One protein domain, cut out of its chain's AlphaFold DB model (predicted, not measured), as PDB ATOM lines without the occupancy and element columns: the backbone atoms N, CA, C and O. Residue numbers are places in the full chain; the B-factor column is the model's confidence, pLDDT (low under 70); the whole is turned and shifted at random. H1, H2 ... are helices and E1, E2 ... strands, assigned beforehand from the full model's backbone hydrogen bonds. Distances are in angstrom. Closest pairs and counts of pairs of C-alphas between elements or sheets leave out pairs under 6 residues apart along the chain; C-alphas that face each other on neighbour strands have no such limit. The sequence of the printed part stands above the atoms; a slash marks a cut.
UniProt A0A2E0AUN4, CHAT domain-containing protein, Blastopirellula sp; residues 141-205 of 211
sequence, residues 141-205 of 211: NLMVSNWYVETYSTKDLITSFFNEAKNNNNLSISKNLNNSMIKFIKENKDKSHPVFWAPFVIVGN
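What this domain is: This is residues 141 to 205 of the 211 residues of the protein "CHAT domain-containing protein" of Blastopirellula sp (UniProt A0A2E0AUN4). Helices H1 and H2 cross as an X, with a ribbon of two antiparallel strands, E1 and E2, along one side; short H3 packs on H1. 65 residues are printed, with E1, H1, H2, H3, E2 in that order, mixed in class. The whole is compact, radius of gyration of the C-alphas 11.2 A, spans 31 by 23 by 15 A.

How they stand to each other: E1, residues 141 to 145, is antiparallel to E2, residues 200 to 204; N 142 and O 203 are within hydrogen-bond range, 2.8 A. H2, residues 173 to 187, comes closest to E2 at C-alphas 174 and 202, 7.1 A. H1, residues 151 to 167, touches H2, C-alphas 161 and 180 closest at 5.0 A, at a steep tilt of 56 degrees, opposite ways. H3, residues 194 to 197, touches H1 at residues 153 to 157 alone, C-alphas 196 and 153 closest at 6.1 A. In H1 and H2 every O i to N i+4 pair is within hydrogen-bond range.

Where its parts are: E1 begins at C-alpha 141 (128.231, 217.133, 200.957); E2 ends at C-alpha 204 (125.540, 215.340, 203.875). H1 is 24.2 A long, H2 20.9 A.

The domain as a whole: The printed part has no cut and no long link; no printed residue is under pLDDT 70.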
ATOM      1  N   ASN A 141     127.539 218.295 200.414       92.62
ATOM      2  CA  ASN A 141     128.231 217.133 200.957       92.62
ATOM      3  C   ASN A 141     129.662 217.507 201.337       92.62
ATOM      4  O   ASN A 141     130.279 218.343 200.677       92.62
ATOM      5  N   LEU A 142     130.184 216.869 202.379       92.44
ATOM      6  CA  LEU A 142     131.521 217.077 202.923       92.44
ATOM      7  C   LEU A 142     132.210 215.726 203.086       92.44
ATOM      8  O   LEU A 142     131.619 214.808 203.642       92.44
ATOM      9  N   MET A 143     133.454 215.610 202.628       92.69
ATOM     10  CA  MET A 143     134.288 214.423 202.828       92.69
ATOM     11  C   MET A 143     135.398 214.761 203.821       92.69
ATOM     12  O   MET A 143     136.114 215.744 203.632       92.69
ATOM     13  N   VAL A 144     135.522 213.974 204.892       91.44
ATOM     14  CA  VAL A 144     136.426 214.251 206.018       91.44
ATOM     15  C   VAL A 144     137.168 212.982 206.431       91.44
ATOM     16  O   VAL A 144     136.606 211.890 206.382       91.44
ATOM     17  N   SER A 145     138.423 213.129 206.862       92.69
ATOM     18  CA  SER A 145     139.217 212.069 207.492       92.69
ATOM     19  C   SER A 145     139.181 212.186 209.019       92.69
ATOM     20  O   SER A 145     139.538 213.232 209.564       92.69
ATOM     21  N   ASN A 146     138.806 211.114 209.718       90.69
ATOM     22  CA  ASN A 146     138.719 211.104 211.183       90.69
ATOM     23  C   ASN A 146     140.088 211.018 211.898       90.69
ATOM     24  O   ASN A 146     140.218 211.428 213.047       90.69
ATOM     25  N   TRP A 147     141.118 210.491 211.231       92.00
ATOM     26  CA  TRP A 147     142.502 210.455 211.722       92.00
ATOM     27  C   TRP A 147     143.484 210.773 210.594       92.00
ATOM     28  O   TRP A 147     143.096 210.897 209.433       92.00
ATOM     29  N   TYR A 148     144.762 210.922 210.946       92.62
ATOM     30  CA  TYR A 148     145.833 211.156 209.984       92.62
ATOM     31  C   TYR A 148     146.020 209.956 209.049       92.62
ATOM     32  O   TYR A 148     146.123 208.817 209.504       92.62
ATOM     33  N   VAL A 149     146.121 210.230 207.750       92.69
ATOM     34  CA  VAL A 149     146.285 209.221 206.701       92.69
ATOM     35  C   VAL A 149     147.517 209.542 205.874       92.69
ATOM     36  O   VAL A 149     147.845 210.702 205.638       92.69
ATOM     37  N   GLU A 150     148.183 208.495 205.408       93.06
ATOM     38  CA  GLU A 150     149.283 208.587 204.455       93.06
ATOM     39  C   GLU A 150     148.816 209.244 203.133       93.06
ATOM     40  O   GLU A 150     147.718 208.977 202.629       93.06
ATOM     41  N   THR A 151     149.635 210.144 202.579       94.69
ATOM     42  CA  THR A 151     149.263 211.026 201.461       94.69
ATOM     43  C   THR A 151     149.018 210.278 200.151       94.69
ATOM     44  O   THR A 151     148.036 210.574 199.469       94.69
ATOM     45  N   TYR A 152     149.854 209.301 199.790       94.19
ATOM     46  CA  TYR A 152     149.678 208.502 198.576       94.19
ATOM     47  C   TYR A 152     148.399 207.668 198.651       94.19
ATOM     48  O   TYR A 152     147.587 207.710 197.736       94.19
ATOM     49  N   SER A 153     148.152 207.005 199.779       94.19
ATOM     50  CA  SER A 153     146.928 206.228 200.016       94.19
ATOM     51  C   SER A 153     145.671 207.093 199.907       94.19
ATOM     52  O   SER A 153     144.690 206.700 199.280       94.19
ATOM     53  N   THR A 154     145.725 208.307 200.459       95.25
ATOM     54  CA  THR A 154     144.643 209.295 200.352       95.25
ATOM     55  C   THR A 154     144.401 209.705 198.903       95.25
ATOM     56  O   THR A 154     143.260 209.717 198.442       95.25
ATOM     57  N   LYS A 155     145.473 210.015 198.163       95.81
ATOM     58  CA  LYS A 155     145.400 210.381 196.747       95.81
ATOM     59  C   LYS A 155     144.773 209.259 195.924       95.81
ATOM     60  O   LYS A 155     143.863 209.529 195.142       95.81
ATOM     61  N   ASP A 156     145.236 208.029 196.106       94.94
ATOM     62  CA  ASP A 156     144.780 206.865 195.345       94.94
ATOM     63  C   ASP A 156     143.293 206.585 195.605       94.94
ATOM     64  O   ASP A 156     142.518 206.394 194.663       94.94
ATOM     65  N   LEU A 157     142.863 206.647 196.872       96.00
ATOM     66  CA  LEU A 157     141.465 206.450 197.253       96.00
ATOM     67  C   LEU A 157     140.552 207.554 196.701       96.00
ATOM     68  O   LEU A 157     139.528 207.250 196.092       96.00
ATOM     69  N   ILE A 158     140.915 208.828 196.874       95.50
ATOM     70  CA  ILE A 158     140.097 209.962 196.411       95.50
ATOM     71  C   ILE A 158     140.025 209.994 194.879       95.50
ATOM     72  O   ILE A 158     138.958 210.226 194.312       95.50
ATOM     73  N   THR A 159     141.133 209.707 194.192       95.62
ATOM     74  CA  THR A 159     141.149 209.608 192.723       95.62
ATOM     75  C   THR A 159     140.236 208.477 192.257       95.62
ATOM     76  O   THR A 159     139.429 208.662 191.346       95.62
ATOM     77  N   SER A 160     140.300 207.322 192.924       94.88
ATOM     78  CA  SER A 160     139.410 206.194 192.644       94.88
ATOM     79  C   SER A 160     137.945 206.553 192.878       94.88
ATOM     80  O   SER A 160     137.110 206.228 192.041       94.88
ATOM     81  N   PHE A 161     137.626 207.278 193.950       95.50
ATOM     82  CA  PHE A 161     136.273 207.755 194.230       95.50
ATOM     83  C   PHE A 161     135.706 208.623 193.101       95.50
ATOM     84  O   PHE A 161     134.603 208.355 192.629       95.50
ATOM     85  N   PHE A 162     136.456 209.622 192.625       94.12
ATOM     86  CA  PHE A 162     135.997 210.471 191.520       94.12
ATOM     87  C   PHE A 162     135.894 209.711 190.196       94.12
ATOM     88  O   PHE A 162     134.966 209.953 189.425       94.12
ATOM     89  N   ASN A 163     136.790 208.754 189.947       93.94
ATOM     90  CA  ASN A 163     136.702 207.886 188.774       93.94
ATOM     91  C   ASN A 163     135.438 207.016 188.807       93.94
ATOM     92  O   ASN A 163     134.725 206.936 187.809       93.94
ATOM     93  N   GLU A 164     135.122 206.399 189.949       92.69
ATOM     94  CA  GLU A 164     133.887 205.623 190.114       92.69
ATOM     95  C   GLU A 164     132.644 206.511 189.998       92.69
ATOM     96  O   GLU A 164     131.668 206.110 189.366       92.69
ATOM     97  N   ALA A 165     132.693 207.730 190.538       92.19
ATOM     98  CA  ALA A 165     131.593 208.677 190.438       92.19
ATOM     99  C   ALA A 165     131.327 209.137 188.998       92.19
ATOM    100  O   ALA A 165     130.166 209.279 188.640       92.19
ATOM    101  N   LYS A 166     132.374 209.308 188.178       91.88
ATOM    102  CA  LYS A 166     132.267 209.655 186.750       91.88
ATOM    103  C   LYS A 166     131.789 208.486 185.884       91.88
ATOM    104  O   LYS A 166     131.077 208.682 184.906       91.88
ATOM    105  N   ASN A 167     132.218 207.268 186.208       90.50
ATOM    106  CA  ASN A 167     131.841 206.078 185.443       90.50
ATOM    107  C   ASN A 167     130.412 205.622 185.771       90.50
ATOM    108  O   ASN A 167     129.716 205.095 184.906       90.50
ATOM    109  N   ASN A 168     129.971 205.824 187.015       86.56
ATOM    110  CA  ASN A 168     128.706 205.321 187.532       86.56
ATOM    111  C   ASN A 168     127.794 206.456 188.029       86.56
ATOM    112  O   ASN A 168     127.430 206.508 189.207       86.56
ATOM    113  N   ASN A 169     127.331 207.316 187.115       81.38
ATOM    114  CA  ASN A 169     126.449 208.455 187.435       81.38
ATOM    115  C   ASN A 169     125.094 208.060 188.060       81.38
ATOM    116  O   ASN A 169     124.367 208.906 188.579       81.38
ATOM    117  N   ASN A 170     124.717 206.777 188.015       87.00
ATOM    118  CA  ASN A 170     123.467 206.300 188.608       87.00
ATOM    119  C   ASN A 170     123.592 205.938 190.102       87.00
ATOM    120  O   ASN A 170     122.575 205.744 190.772       87.00
ATOM    121  N   LEU A 171     124.812 205.827 190.631       91.44
ATOM    122  CA  LEU A 171     125.056 205.437 192.019       91.44
ATOM    123  C   LEU A 171     125.066 206.649 192.956       91.44
ATOM    124  O   LEU A 171     125.418 207.765 192.571       91.44
ATOM    125  N   SER A 172     124.670 206.414 194.209       93.69
ATOM    126  CA  SER A 172     124.777 207.427 195.254       93.69
ATOM    127  C   SER A 172     126.234 207.655 195.654       93.69
ATOM    128  O   SER A 172     127.096 206.786 195.491       93.69
ATOM    129  N   ILE A 173     126.516 208.835 196.199       93.75
ATOM    130  CA  ILE A 173     127.848 209.226 196.672       93.75
ATOM    131  C   ILE A 173     128.430 208.209 197.656       93.75
ATOM    132  O   ILE A 173     129.579 207.789 197.507       93.75
ATOM    133  N   SER A 174     127.635 207.762 198.624       94.06
ATOM    134  CA  SER A 174     128.067 206.794 199.634       94.06
ATOM    135  C   SER A 174     128.417 205.450 199.000       94.06
ATOM    136  O   SER A 174     129.381 204.794 199.402       94.06
ATOM    137  N   LYS A 175     127.676 205.052 197.957       95.06
ATOM    138  CA  LYS A 175     127.953 203.824 197.213       95.06
ATOM    139  C   LYS A 175     129.237 203.931 196.394       95.06
ATOM    140  O   LYS A 175     130.024 202.986 196.404       95.06
ATOM    141  N   ASN A 176     129.482 205.072 195.754       95.62
ATOM    142  CA  ASN A 176     130.727 205.327 195.028       95.62
ATOM    143  C   ASN A 176     131.942 205.311 195.962       95.62
ATOM    144  O   ASN A 176     132.959 204.703 195.630       95.62
ATOM    145  N   LEU A 177     131.824 205.884 197.166       95.50
ATOM    146  CA  LEU A 177     132.885 205.814 198.171       95.50
ATOM    147  C   LEU A 177     133.161 204.370 198.599       95.50
ATOM    148  O   LEU A 177     134.312 203.940 198.578       95.50
ATOM    149  N   ASN A 178     132.123 203.595 198.909       95.50
ATOM    150  CA  ASN A 178     132.283 202.186 199.270       95.50
ATOM    151  C   ASN A 178     132.963 201.384 198.143       95.50
ATOM    152  O   ASN A 178     133.954 200.693 198.377       95.50
ATOM    153  N   ASN A 179     132.503 201.548 196.899       95.75
ATOM    154  CA  ASN A 179     133.110 200.892 195.741       95.75
ATOM    155  C   ASN A 179     134.591 201.274 195.583       95.75
ATOM    156  O   ASN A 179     135.422 200.402 195.330       95.75
ATOM    157  N   SER A 180     134.935 202.547 195.798       95.75
ATOM    158  CA  SER A 180     136.325 203.009 195.751       95.75
ATOM    159  C   SER A 180     137.193 202.405 196.859       95.75
ATOM    160  O   SER A 180     138.328 202.027 196.587       95.75
ATOM    161  N   MET A 181     136.658 202.212 198.071       95.56
ATOM    162  CA  MET A 181     137.361 201.522 199.160       95.56
ATOM    163  C   MET A 181     137.602 200.047 198.817       95.56
ATOM    164  O   MET A 181     138.714 199.548 198.980       95.56
ATOM    165  N   ILE A 182     136.591 199.352 198.281       95.19
ATOM    166  CA  ILE A 182     136.724 197.956 197.835       95.19
ATOM    167  C   ILE A 182     137.790 197.844 196.741       95.19
ATOM    168  O   ILE A 182     138.614 196.929 196.770       95.19
ATOM    169  N   LYS A 183     137.777 198.763 195.775       95.31
ATOM    170  CA  LYS A 183     138.762 198.819 194.693       95.31
ATOM    171  C   LYS A 183     140.169 199.078 195.227       95.31
ATOM    172  O   LYS A 183     141.080 198.327 194.898       95.31
ATOM    173  N   PHE A 184     140.319 200.043 196.132       95.06
ATOM    174  CA  PHE A 184     141.588 200.369 196.779       95.06
ATOM    175  C   PHE A 184     142.206 199.157 197.492       95.06
ATOM    176  O   PHE A 184     143.389 198.877 197.301       95.06
ATOM    177  N   ILE A 185     141.403 198.397 198.249       95.12
ATOM    178  CA  ILE A 185     141.848 197.175 198.944       95.12
ATOM    179  C   ILE A 185     142.286 196.092 197.946       95.12
ATOM    180  O   ILE A 185     143.263 195.385 198.187       95.12
ATOM    181  N   LYS A 186     141.574 195.950 196.822       94.00
ATOM    182  CA  LYS A 186     141.902 194.960 195.784       94.00
ATOM    183  C   LYS A 186     143.192 195.296 195.038       94.00
ATOM    184  O   LYS A 186     143.967 194.391 194.750       94.00
ATOM    185  N   GLU A 187     143.405 196.569 194.724       92.81
ATOM    186  CA  GLU A 187     144.570 197.038 193.968       92.81
ATOM    187  C   GLU A 187     145.831 197.123 194.839       92.81
ATOM    188  O   GLU A 187     146.926 196.834 194.367       92.81
ATOM    189  N   ASN A 188     145.687 197.456 196.127       90.00
ATOM    190  CA  ASN A 188     146.809 197.693 197.034       90.00
ATOM    191  C   ASN A 188     146.803 196.708 198.205       90.00
ATOM    192  O   ASN A 188     146.477 197.066 199.340       90.00
ATOM    193  N   LYS A 189     147.226 195.465 197.953       89.12
ATOM    194  CA  LYS A 189     147.221 194.411 198.979       89.12
ATOM    195  C   LYS A 189     148.065 194.775 200.209       89.12
ATOM    196  O   LYS A 189     147.638 194.511 201.332       89.12
ATOM    197  N   ASP A 190     149.173 195.488 200.011       90.44
ATOM    198  CA  ASP A 190     150.054 195.965 201.089       90.44
ATOM    199  C   ASP A 190     149.428 197.089 201.935       90.44
ATOM    200  O   ASP A 190     149.759 197.251 203.109       90.44
ATOM    201  N   LYS A 191     148.468 197.838 201.372       90.38
ATOM    202  CA  LYS A 191     147.735 198.933 202.033       90.38
ATOM    203  C   LYS A 191     146.302 198.538 202.407       90.38
ATOM    204  O   LYS A 191     145.450 199.393 202.632       90.38
ATOM    205  N   SER A 192     146.032 197.238 202.536       91.62
ATOM    206  CA  SER A 192     144.703 196.728 202.909       91.62
ATOM    207  C   SER A 192     144.294 197.087 204.341       91.62
ATOM    208  O   SER A 192     143.120 196.980 204.696       91.62
ATOM    209  N   HIS A 193     145.251 197.489 205.184       93.38
ATOM    210  CA  HIS A 193     144.986 197.796 206.583       93.38
ATOM    211  C   HIS A 193     143.981 198.961 206.716       93.38
ATOM    212  O   HIS A 193     144.141 199.984 206.045       93.38
ATOM    213  N   PRO A 194     142.977 198.872 207.612       93.75
ATOM    214  CA  PRO A 194     141.916 199.878 207.742       93.75
ATOM    215  C   PRO A 194     142.412 201.292 208.060       93.75
ATOM    216  O   PRO A 194     141.712 202.260 207.789       93.75
ATOM    217  N   VAL A 195     143.636 201.441 208.570       94.25
ATOM    218  CA  VAL A 195     144.263 202.757 208.801       94.25
ATOM    219  C   VAL A 195     144.293 203.624 207.537       94.25
ATOM    220  O   VAL A 195     144.173 204.841 207.658       94.25
ATOM    221  N   PHE A 196     144.406 203.023 206.347       94.38
ATOM    222  CA  PHE A 196     144.542 203.758 205.086       94.38
ATOM    223  C   PHE A 196     143.212 204.231 204.487       94.38
ATOM    224  O   PHE A 196     143.177 205.294 203.877       94.38
ATOM    225  N   TRP A 197     142.126 203.472 204.647       94.44
ATOM    226  CA  TRP A 197     140.859 203.725 203.942       94.44
ATOM    227  C   TRP A 197     139.652 203.938 204.864       94.44
ATOM    228  O   TRP A 197     138.728 204.649 204.484       94.44
ATOM    229  N   ALA A 198     139.663 203.426 206.099       95.75
ATOM    230  CA  ALA A 198     138.548 203.590 207.033       95.75
ATOM    231  C   ALA A 198     138.327 205.000 207.637       95.75
ATOM    232  O   ALA A 198     137.224 205.224 208.135       95.75
ATOM    233  N   PRO A 199     139.271 205.971 207.629       94.38
ATOM    234  CA  PRO A 199     139.009 207.286 208.231       94.38
ATOM    235  C   PRO A 199     138.033 208.143 207.434       94.38
ATOM    236  O   PRO A 199     137.555 209.142 207.971       94.38
ATOM    237  N   PHE A 200     137.817 207.833 206.157       95.00
ATOM    238  CA  PHE A 200     137.063 208.693 205.261       95.00
ATOM    239  C   PHE A 200     135.566 208.504 205.457       95.00
ATOM    240  O   PHE A 200     135.022 207.423 205.240       95.00
ATOM    241  N   VAL A 201     134.902 209.594 205.824       93.19
ATOM    242  CA  VAL A 201     133.456 209.653 206.018       93.19
ATOM    243  C   VAL A 201     132.899 210.789 205.177       93.19
ATOM    244  O   VAL A 201     133.518 211.848 205.043       93.19
ATOM    245  N   ILE A 202     131.717 210.563 204.612       93.81
ATOM    246  CA  ILE A 202     130.949 211.597 203.927       93.81
ATOM    247  C   ILE A 202     129.800 212.023 204.831       93.81
ATOM    248  O   ILE A 202     129.074 211.192 205.370       93.81
ATOM    249  N   VAL A 203     129.646 213.332 204.988       92.81
ATOM    250  CA  VAL A 203     128.573 213.969 205.745       92.81
ATOM    251  C   VAL A 203     127.758 214.816 204.782       92.81
ATOM    252  O   VAL A 203     128.302 215.678 204.093       92.81
ATOM    253  N   GLY A 204     126.450 214.594 204.737       91.88
ATOM    254  CA  GLY A 204     125.540 215.340 203.875       91.88
ATOM    255  C   GLY A 204     124.434 214.459 203.315       91.88
ATOM    256  O   GLY A 204     124.094 213.424 203.887       91.88
ATOM    257  N   ASN A 205     123.855 214.899 202.205       89.62
ATOM    258  CA  ASN A 205     122.780 214.192 201.534       89.62
ATOM    259  C   ASN A 205     123.326 213.163 200.526       89.62
ATOM    260  O   ASN A 205     124.045 213.521 199.585       89.62
TER     261      ASN A 205